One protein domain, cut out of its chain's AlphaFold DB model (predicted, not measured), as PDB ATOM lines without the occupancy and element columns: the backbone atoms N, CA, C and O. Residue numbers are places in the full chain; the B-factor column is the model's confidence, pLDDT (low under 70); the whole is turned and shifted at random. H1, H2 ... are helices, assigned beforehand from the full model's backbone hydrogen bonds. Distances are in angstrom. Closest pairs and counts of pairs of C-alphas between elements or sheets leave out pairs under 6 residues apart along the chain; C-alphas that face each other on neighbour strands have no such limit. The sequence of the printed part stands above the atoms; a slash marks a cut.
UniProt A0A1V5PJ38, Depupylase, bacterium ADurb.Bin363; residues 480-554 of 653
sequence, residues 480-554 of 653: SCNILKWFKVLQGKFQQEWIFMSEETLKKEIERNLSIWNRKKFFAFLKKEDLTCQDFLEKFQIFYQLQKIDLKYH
ATOM      1  N   SER A 480     509.663 415.666 344.782       89.69
ATOM      2  CA  SER A 480     508.744 415.102 345.778       89.69
ATOM      3  C   SER A 480     508.953 415.709 347.174       89.69
ATOM      4  O   SER A 480     510.002 416.278 347.494       89.69
ATOM      5  N   CYS A 481     507.983 415.562 348.077       89.38
ATOM      6  CA  CYS A 481     508.173 415.980 349.472       89.38
ATOM      7  C   CYS A 481     509.371 415.273 350.151       89.38
ATOM      8  O   CYS A 481     510.055 415.858 350.995       89.38
ATOM      9  N   ASN A 482     509.650 414.018 349.775       89.50
ATOM     10  CA  ASN A 482     510.721 413.212 350.361       89.50
ATOM     11  C   ASN A 482     512.106 413.667 349.892       89.50
ATOM     12  O   ASN A 482     513.019 413.748 350.717       89.50
ATOM     13  N   ILE A 483     512.260 413.997 348.602       91.00
ATOM     14  CA  ILE A 483     513.549 414.454 348.073       91.00
ATOM     15  C   ILE A 483     513.951 415.803 348.684       91.00
ATOM     16  O   ILE A 483     515.070 415.936 349.179       91.00
ATOM     17  N   LEU A 484     513.015 416.755 348.790       89.62
ATOM     18  CA  LEU A 484     513.265 418.064 349.408       89.62
ATOM     19  C   LEU A 484     513.654 417.944 350.889       89.62
ATOM     20  O   LEU A 484     514.550 418.642 351.370       89.62
ATOM     21  N   LYS A 485     513.042 417.000 351.617       89.50
ATOM     22  CA  LYS A 485     513.415 416.709 353.007       89.50
ATOM     23  C   LYS A 485     514.874 416.267 353.118       89.50
ATOM     24  O   LYS A 485     515.573 416.715 354.028       89.50
ATOM     25  N   TRP A 486     515.340 415.414 352.207       90.12
ATOM     26  CA  TRP A 486     516.745 415.011 352.168       90.12
ATOM     27  C   TRP A 486     517.662 416.152 351.755       90.12
ATOM     28  O   TRP A 486     518.690 416.336 352.400       90.12
ATOM     29  N   PHE A 487     517.269 416.974 350.784       88.94
ATOM     30  CA  PHE A 487     518.037 418.158 350.401       88.94
ATOM     31  C   PHE A 487     518.299 419.068 351.599       88.94
ATOM     32  O   PHE A 487     519.444 419.439 351.847       88.94
ATOM     33  N   LYS A 488     517.276 419.331 352.414       84.62
ATOM     34  CA  LYS A 488     517.406 420.121 353.644       84.62
ATOM     35  C   LYS A 488     518.350 419.483 354.669       84.62
ATOM     36  O   LYS A 488     519.157 420.179 355.284       84.62
ATOM     37  N   VAL A 489     518.272 418.160 354.850       83.94
ATOM     38  CA  VAL A 489     519.169 417.419 355.755       83.94
ATOM     39  C   VAL A 489     520.622 417.522 355.303       83.94
ATOM     40  O   VAL A 489     521.502 417.686 356.149       83.94
ATOM     41  N   LEU A 490     520.881 417.420 353.997       81.25
ATOM     42  CA  LEU A 490     522.235 417.515 353.466       81.25
ATOM     43  C   LEU A 490     522.729 418.972 353.507       81.25
ATOM     44  O   LEU A 490     523.795 419.224 354.053       81.25
ATOM     45  N   GLN A 491     521.939 419.961 353.081       78.19
ATOM     46  CA  GLN A 491     522.327 421.381 353.152       78.19
ATOM     47  C   GLN A 491     522.825 421.821 354.534       78.19
ATOM     48  O   GLN A 491     523.790 422.571 354.626       78.19
ATOM     49  N   GLY A 492     522.209 421.332 355.613       68.00
ATOM     50  CA  GLY A 492     522.637 421.659 356.975       68.00
ATOM     51  C   GLY A 492     523.944 420.995 357.432       68.00
ATOM     52  O   GLY A 492     524.445 421.341 358.499       68.00
ATOM     53  N   LYS A 493     524.475 420.025 356.680       66.62
ATOM     54  CA  LYS A 493     525.591 419.164 357.100       66.62
ATOM     55  C   LYS A 493     526.866 419.309 356.283       66.62
ATOM     56  O   LYS A 493     527.921 418.961 356.803       66.62
ATOM     57  N   PHE A 494     526.791 419.815 355.056       64.69
ATOM     58  CA  PHE A 494     527.966 419.931 354.194       64.69
ATOM     59  C   PHE A 494     528.245 421.392 353.851       64.69
ATOM     60  O   PHE A 494     527.343 422.146 353.495       64.69
ATOM     61  N   GLN A 495     529.512 421.782 353.994       54.59
ATOM     62  CA  GLN A 495     529.989 423.156 353.810       54.59
ATOM     63  C   GLN A 495     530.698 423.383 352.462       54.59
ATOM     64  O   GLN A 495     531.119 424.500 352.189       54.59
ATOM     65  N   GLN A 496     530.861 422.345 351.633       56.94
ATOM     66  CA  GLN A 496     531.568 422.447 350.350       56.94
ATOM     67  C   GLN A 496     530.701 423.067 349.246       56.94
ATOM     68  O   GLN A 496     529.473 423.003 349.290       56.94
ATOM     69  N   GLU A 497     531.353 423.621 348.219       60.88
ATOM     70  CA  GLU A 497     530.691 424.084 347.001       60.88
ATOM     71  C   GLU A 497     530.074 422.907 346.231       60.88
ATOM     72  O   GLU A 497     530.725 422.165 345.500       60.88
ATOM     73  N   TRP A 498     528.765 422.757 346.399       64.88
ATOM     74  CA  TRP A 498     527.942 421.672 345.863       64.88
ATOM     75  C   TRP A 498     527.971 421.512 344.341       64.88
ATOM     76  O   TRP A 498     527.692 420.431 343.824       64.88
ATOM     77  N   ILE A 499     528.309 422.588 343.630       61.25
ATOM     78  CA  ILE A 499     528.282 422.666 342.165       61.25
ATOM     79  C   ILE A 499     529.316 421.717 341.539       61.25
ATOM     80  O   ILE A 499     529.069 421.184 340.464       61.25
ATOM     81  N   PHE A 500     530.427 421.440 342.230       66.00
ATOM     82  CA  PHE A 500     531.525 420.608 341.716       66.00
ATOM     83  C   PHE A 500     531.604 419.218 342.367       66.00
ATOM     84  O   PHE A 500     532.591 418.501 342.207       66.00
ATOM     85  N   MET A 501     530.583 418.828 343.132       75.31
ATOM     86  CA  MET A 501     530.563 417.539 343.823       75.31
ATOM     87  C   MET A 501     530.364 416.381 342.831       75.31
ATOM     88  O   MET A 501     529.506 416.460 341.957       75.31
ATOM     89  N   SER A 502     531.133 415.297 342.990       83.81
ATOM     90  CA  SER A 502     530.962 414.032 342.258       83.81
ATOM     91  C   SER A 502     530.153 413.014 343.069       83.81
ATOM     92  O   SER A 502     530.037 413.136 344.292       83.81
ATOM     93  N   GLU A 503     529.632 411.970 342.415       85.38
ATOM     94  CA  GLU A 503     528.898 410.886 343.087       85.38
ATOM     95  C   GLU A 503     529.733 410.211 344.192       85.38
ATOM     96  O   GLU A 503     529.238 409.933 345.286       85.38
ATOM     97  N   GLU A 504     531.020 409.977 343.931       85.19
ATOM     98  CA  GLU A 504     531.949 409.386 344.900       85.19
ATOM     99  C   GLU A 504     532.137 410.283 346.125       85.19
ATOM    100  O   GLU A 504     532.114 409.802 347.262       85.19
ATOM    101  N   THR A 505     532.285 411.590 345.902       81.88
ATOM    102  CA  THR A 505     532.387 412.572 346.981       81.88
ATOM    103  C   THR A 505     531.094 412.621 347.783       81.88
ATOM    104  O   THR A 505     531.157 412.576 349.009       81.88
ATOM    105  N   LEU A 506     529.925 412.605 347.131       83.69
ATOM    106  CA  LEU A 506     528.628 412.557 347.810       83.69
ATOM    107  C   LEU A 506     528.506 411.314 348.708       83.69
ATOM    108  O   LEU A 506     528.080 411.430 349.858       83.69
ATOM    109  N   LYS A 507     528.905 410.132 348.219       85.50
ATOM    110  CA  LYS A 507     528.896 408.890 349.013       85.50
ATOM    111  C   LYS A 507     529.805 409.001 350.238       85.50
ATOM    112  O   LYS A 507     529.349 408.719 351.348       85.50
ATOM    113  N   LYS A 508     531.042 409.479 350.062       84.88
ATOM    114  CA  LYS A 508     531.989 409.711 351.172       84.88
ATOM    115  C   LYS A 508     531.440 410.708 352.187       84.88
ATOM    116  O   LYS A 508     531.558 410.504 353.391       84.88
ATOM    117  N   GLU A 509     530.804 411.768 351.712       81.69
ATOM    118  CA  GLU A 509     530.212 412.799 352.552       81.69
ATOM    119  C   GLU A 509     529.009 412.259 353.350       81.69
ATOM    120  O   GLU A 509     528.938 412.423 354.573       81.69
ATOM    121  N   ILE A 510     528.117 411.493 352.720       86.06
ATOM    122  CA  ILE A 510     527.044 410.754 353.409       86.06
ATOM    123  C   ILE A 510     527.621 409.828 354.492       86.06
ATOM    124  O   ILE A 510     527.113 409.789 355.619       86.06
ATOM    125  N   GLU A 511     528.696 409.107 354.178       85.75
ATOM    126  CA  GLU A 511     529.394 408.237 355.123       85.75
ATOM    127  C   GLU A 511     530.127 408.987 356.236       85.75
ATOM    128  O   GLU A 511     530.317 408.447 357.324       85.75
ATOM    129  N   ARG A 512     530.528 410.233 356.021       84.62
ATOM    130  CA  ARG A 512     531.210 411.026 357.043       84.62
ATOM    131  C   ARG A 512     530.222 411.716 357.982       84.62
ATOM    132  O   ARG A 512     530.422 411.711 359.194       84.62
ATOM    133  N   ASN A 513     529.139 412.270 357.437       84.00
ATOM    134  CA  ASN A 513     528.275 413.218 358.147       84.00
ATOM    135  C   ASN A 513     526.893 412.663 358.549       84.00
ATOM    136  O   ASN A 513     526.201 413.266 359.385       84.00
ATOM    137  N   LEU A 514     526.445 411.520 358.007       86.81
ATOM    138  CA  LEU A 514     525.209 410.854 358.448       86.81
ATOM    139  C   LEU A 514     525.492 409.694 359.412       86.81
ATOM    140  O   LEU A 514     526.425 408.916 359.230       86.81
ATOM    141  N   SER A 515     524.636 409.534 360.428       89.50
ATOM    142  CA  SER A 515     524.652 408.359 361.308       89.50
ATOM    143  C   SER A 515     524.243 407.094 360.548       89.50
ATOM    144  O   SER A 515     523.525 407.173 359.550       89.50
ATOM    145  N   ILE A 516     524.630 405.917 361.050       90.31
ATOM    146  CA  ILE A 516     524.325 404.611 360.432       90.31
ATOM    147  C   ILE A 516     522.820 404.458 360.133       90.31
ATOM    148  O   ILE A 516     522.436 404.030 359.046       90.31
ATOM    149  N   TRP A 517     521.955 404.872 361.064       89.12
ATOM    150  CA  TRP A 517     520.499 404.852 360.880       89.12
ATOM    151  C   TRP A 517     520.018 405.787 359.765       89.12
ATOM    152  O   TRP A 517     519.162 405.404 358.969       89.12
ATOM    153  N   ASN A 518     520.572 406.999 359.681       90.06
ATOM    154  CA  ASN A 518     520.212 407.950 358.630       90.06
ATOM    155  C   ASN A 518     520.731 407.503 357.258       90.06
ATOM    156  O   ASN A 518     520.015 407.679 356.280       90.06
ATOM    157  N   ARG A 519     521.896 406.845 357.179       91.38
ATOM    158  CA  ARG A 519     522.381 406.228 355.930       91.38
ATOM    159  C   ARG A 519     521.425 405.153 355.430       91.38
ATOM    160  O   ARG A 519     520.999 405.209 354.282       91.38
ATOM    161  N   LYS A 520     521.013 404.223 356.303       91.62
ATOM    162  CA  LYS A 520     520.023 403.188 355.946       91.62
ATOM    163  C   LYS A 520     518.721 403.806 355.432       91.62
ATOM    164  O   LYS A 520     518.205 403.369 354.410       91.62
ATOM    165  N   LYS A 521     518.218 404.849 356.105       93.44
ATOM    166  CA  LYS A 521     517.020 405.583 355.664       93.44
ATOM    167  C   LYS A 521     517.217 406.286 354.319       93.44
ATOM    168  O   LYS A 521     516.286 406.285 353.525       93.44
ATOM    169  N   PHE A 522     518.390 406.868 354.070       92.19
ATOM    170  CA  PHE A 522     518.708 407.553 352.815       92.19
ATOM    171  C   PHE A 522     518.703 406.587 351.629       92.19
ATOM    172  O   PHE A 522     517.972 406.801 350.670       92.19
ATOM    173  N   PHE A 523     519.426 405.469 351.726       91.56
ATOM    174  CA  PHE A 523     519.455 404.478 350.647       91.56
ATOM    175  C   PHE A 523     518.108 403.764 350.461       91.56
ATOM    176  O   PHE A 523     517.716 403.479 349.331       91.56
ATOM    177  N   ALA A 524     517.352 403.528 351.541       92.56
ATOM    178  CA  ALA A 524     515.981 403.026 351.434       92.56
ATOM    179  C   ALA A 524     515.050 404.026 350.728       92.56
ATOM    180  O   ALA A 524     514.175 403.615 349.972       92.56
ATOM    181  N   PHE A 525     515.245 405.329 350.958       93.62
ATOM    182  CA  PHE A 525     514.543 406.392 350.243       93.62
ATOM    183  C   PHE A 525     514.883 406.386 348.749       93.62
ATOM    184  O   PHE A 525     513.957 406.348 347.947       93.62
ATOM    185  N   LEU A 526     516.171 406.349 348.386       93.06
ATOM    186  CA  LEU A 526     516.598 406.299 346.984       93.06
ATOM    187  C   LEU A 526     515.967 405.110 346.254       93.06
ATOM    188  O   LEU A 526     515.377 405.279 345.195       93.06
ATOM    189  N   LYS A 527     515.985 403.927 346.881       92.25
ATOM    190  CA  LYS A 527     515.343 402.729 346.329       92.25
ATOM    191  C   LYS A 527     513.822 402.874 346.188       92.25
ATOM    192  O   LYS A 527     513.248 402.335 345.253       92.25
ATOM    193  N   LYS A 528     513.158 403.555 347.128       91.12
ATOM    194  CA  LYS A 528     511.698 403.749 347.106       91.12
ATOM    195  C   LYS A 528     511.255 404.697 345.990       91.12
ATOM    196  O   LYS A 528     510.177 404.504 345.442       91.12
ATOM    197  N   GLU A 529     512.050 405.723 345.705       88.06
ATOM    198  CA  GLU A 529     511.750 406.733 344.680       88.06
ATOM    199  C   GLU A 529     512.399 406.396 343.327       88.06
ATOM    200  O   GLU A 529     512.332 407.213 342.418       88.06
ATOM    201  N   ASP A 530     513.014 405.213 343.207       90.75
ATOM    202  CA  ASP A 530     513.713 404.730 342.009       90.75
ATOM    203  C   ASP A 530     514.803 405.697 341.503       90.75
ATOM    204  O   ASP A 530     514.887 406.034 340.327       90.75
ATOM    205  N   LEU A 531     515.631 406.193 342.431       91.19
ATOM    206  CA  LEU A 531     516.699 407.155 342.151       91.19
ATOM    207  C   LEU A 531     518.079 406.529 342.351       91.19
ATOM    208  O   LEU A 531     518.360 405.927 343.396       91.19
ATOM    209  N   THR A 532     518.990 406.763 341.408       91.69
ATOM    210  CA  THR A 532     520.420 406.537 341.643       91.69
ATOM    211  C   THR A 532     521.016 407.661 342.502       91.69
ATOM    212  O   THR A 532     520.416 408.723 342.704       91.69
ATOM    213  N   CYS A 533     522.226 407.452 343.036       88.62
ATOM    214  CA  CYS A 533     522.946 408.524 343.735       88.62
ATOM    215  C   CYS A 533     523.280 409.691 342.794       88.62
ATOM    216  O   CYS A 533     523.260 410.838 343.237       88.62
ATOM    217  N   GLN A 534     523.548 409.402 341.516       89.94
ATOM    218  CA  GLN A 534     523.816 410.414 340.499       89.94
ATOM    219  C   GLN A 534     522.562 411.247 340.190       89.94
ATOM    220  O   GLN A 534     522.643 412.472 340.209       89.94
ATOM    221  N   ASP A 535     521.392 410.615 340.026       90.06
ATOM    222  CA  ASP A 535     520.124 411.336 339.803       90.06
ATOM    223  C   ASP A 535     519.788 412.255 340.982       90.06
ATOM    224  O   ASP A 535     519.339 413.392 340.820       90.06
ATOM    225  N   PHE A 536     520.013 411.760 342.202       91.06
ATOM    226  CA  PHE A 536     519.824 412.547 343.411       91.06
ATOM    227  C   PHE A 536     520.773 413.752 343.452       91.06
ATOM    228  O   PHE A 536     520.333 414.856 343.782       91.06
ATOM    229  N   LEU A 537     522.052 413.548 343.122       89.06
ATOM    230  CA  LEU A 537     523.064 414.601 343.095       89.06
ATOM    231  C   LEU A 537     522.720 415.682 342.068       89.06
ATOM    232  O   LEU A 537     522.752 416.863 342.409       89.06
ATOM    233  N   GLU A 538     522.324 415.296 340.855       88.88
ATOM    234  CA  GLU A 538     521.942 416.245 339.810       88.88
ATOM    235  C   GLU A 538     520.734 417.088 340.249       88.88
ATOM    236  O   GLU A 538     520.780 418.322 340.228       88.88
ATOM    237  N   LYS A 539     519.669 416.442 340.746       90.31
ATOM    238  CA  LYS A 539     518.492 417.157 341.268       90.31
ATOM    239  C   LYS A 539     518.861 418.083 342.431       90.31
ATOM    240  O   LYS A 539     518.290 419.169 342.549       90.31
ATOM    241  N   PHE A 540     519.803 417.677 343.281       88.25
ATOM    242  CA  PHE A 540     520.279 418.481 344.403       88.25
ATOM    243  C   PHE A 540     521.075 419.713 343.950       88.25
ATOM    244  O   PHE A 540     520.845 420.810 344.464       88.25
ATOM    245  N   GLN A 541     521.963 419.565 342.963       87.25
ATOM    246  CA  GLN A 541     522.729 420.669 342.377       87.25
ATOM    247  C   GLN A 541     521.808 421.708 341.736       87.25
ATOM    248  O   GLN A 541     521.958 422.906 341.988       87.25
ATOM    249  N   ILE A 542     520.803 421.250 340.986       89.31
ATOM    250  CA  ILE A 542     519.793 422.123 340.378       89.31
ATOM    251  C   ILE A 542     519.001 422.846 341.465       89.31
ATOM    252  O   ILE A 542     518.870 424.066 341.423       89.31
ATOM    253  N   PHE A 543     518.525 422.129 342.484       88.50
ATOM    254  CA  PHE A 543     517.820 422.741 343.607       88.50
ATOM    255  C   PHE A 543     518.658 423.822 344.306       88.50
ATOM    256  O   PHE A 543     518.155 424.912 344.585       88.50
ATOM    257  N   TYR A 544     519.945 423.562 344.543       86.75
ATOM    258  CA  TYR A 544     520.857 424.538 345.135       86.75
ATOM    259  C   TYR A 544     521.052 425.769 344.234       86.75
ATOM    260  O   TYR A 544     520.997 426.902 344.716       86.75
ATOM    261  N   GLN A 545     521.208 425.571 342.922       88.31
ATOM    262  CA  GLN A 545     521.293 426.663 341.950       88.31
ATOM    263  C   GLN A 545     520.017 427.522 341.946       88.31
ATOM    264  O   GLN A 545     520.110 428.750 341.997       88.31
ATOM    265  N   LEU A 546     518.837 426.895 341.961       90.94
ATOM    266  CA  LEU A 546     517.544 427.584 342.041       90.94
ATOM    267  C   LEU A 546     517.414 428.402 343.335       90.94
ATOM    268  O   LEU A 546     516.964 429.546 343.308       90.94
ATOM    269  N   GLN A 547     517.852 427.859 344.472       88.25
ATOM    270  CA  GLN A 547     517.865 428.602 345.734       88.25
ATOM    271  C   GLN A 547     518.853 429.774 345.729       88.25
ATOM    272  O   GLN A 547     518.553 430.821 346.309       88.25
ATOM    273  N   LYS A 548     520.015 429.618 345.082       89.12
ATOM    274  CA  LYS A 548     520.988 430.701 344.912       89.12
ATOM    275  C   LYS A 548     520.395 431.834 344.078       89.12
ATOM    276  O   LYS A 548     520.534 432.985 344.476       89.12
ATOM    277  N   ILE A 549     519.708 431.517 342.978       93.31
ATOM    278  CA  ILE A 549     518.997 432.502 342.144       93.31
ATOM    279  C   ILE A 549     517.919 433.230 342.949       93.31
ATOM    280  O   ILE A 549     517.875 434.457 342.919       93.31
ATOM    281  N   ASP A 550     517.099 432.494 343.705       94.44
ATOM    282  CA  ASP A 550     516.039 433.065 344.546       94.44
ATOM    283  C   ASP A 550     516.585 434.109 345.536       94.44
ATOM    284  O   ASP A 550     515.989 435.171 345.690       94.44
ATOM    285  N   LEU A 551     517.747 433.854 346.151       92.00
ATOM    286  CA  LEU A 551     518.417 434.819 347.033       92.00
ATOM    287  C   LEU A 551     519.104 435.962 346.263       92.00
ATOM    288  O   LEU A 551     518.889 437.124 346.602       92.00
ATOM    289  N   LYS A 552     519.900 435.653 345.227       94.31
ATOM    290  CA  LYS A 552     520.657 436.642 344.428       94.31
ATOM    291  C   LYS A 552     519.751 437.608 343.659       94.31
ATOM    292  O   LYS A 552     520.192 438.706 343.333       94.31
ATOM    293  N   TYR A 553     518.491 437.250 343.398       97.25
ATOM    294  CA  TYR A 553     517.489 438.182 342.866       97.25
ATOM    295  C   TYR A 553     517.312 439.415 343.762       97.25
ATOM    296  O   TYR A 553     517.154 440.517 343.249       97.25
ATOM    297  N   HIS A 554     517.402 439.241 345.081       97.06
ATOM    298  CA  HIS A 554     517.168 440.296 346.069       97.06
ATOM    299  C   HIS A 554     518.423 441.029 346.536       97.06
ATOM    300  O   HIS A 554     518.342 441.855 347.445       97.06
TER     301      HIS A 554
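Overview. This is residues 480 to 554 of the 653 residues of the protein "Depupylase" of bacterium ADurb.Bin363 (UniProt A0A1V5PJ38). Three short helices, H1, H2 and H3, gather round the first part of a longer one, H4, each about perpendicular to it; residues 546 to 554, mostly in H4, stick out as an arm. The printed part has 75 residues with four named helices, H1 to H4, and no named strand: all helix. It is compact, radius of gyration of the C-alphas 12.4 A, but elongated, 39 by 24 by 18 A.

Arrangement. H1, residues 481 to 491, is close but not clearly touching to H3, residues 516 to 528, closest C-alphas Trp 486 and Phe 522, 7.7 A. H2, residues 503 to 513, touches H4, residues 533 to 552, which meets it with residues 533 to 537 alone, closest C-alphas Glu 503 and Gln 534, 5.7 A. In H1, H2, H3 and H4 every O i to N i+4 pair is within hydrogen-bond range.

Along the chain. H1 begins at C-alpha 481 (508.173, 415.980, 349.472). H4, 28.2 A long, ends at C-alpha 552 (520.657, 436.642, 344.428).

Size, cuts and confidence. The printed part has no cut. H1 to H2 is a long link. Residues 492 to 500 have pLDDT under 70.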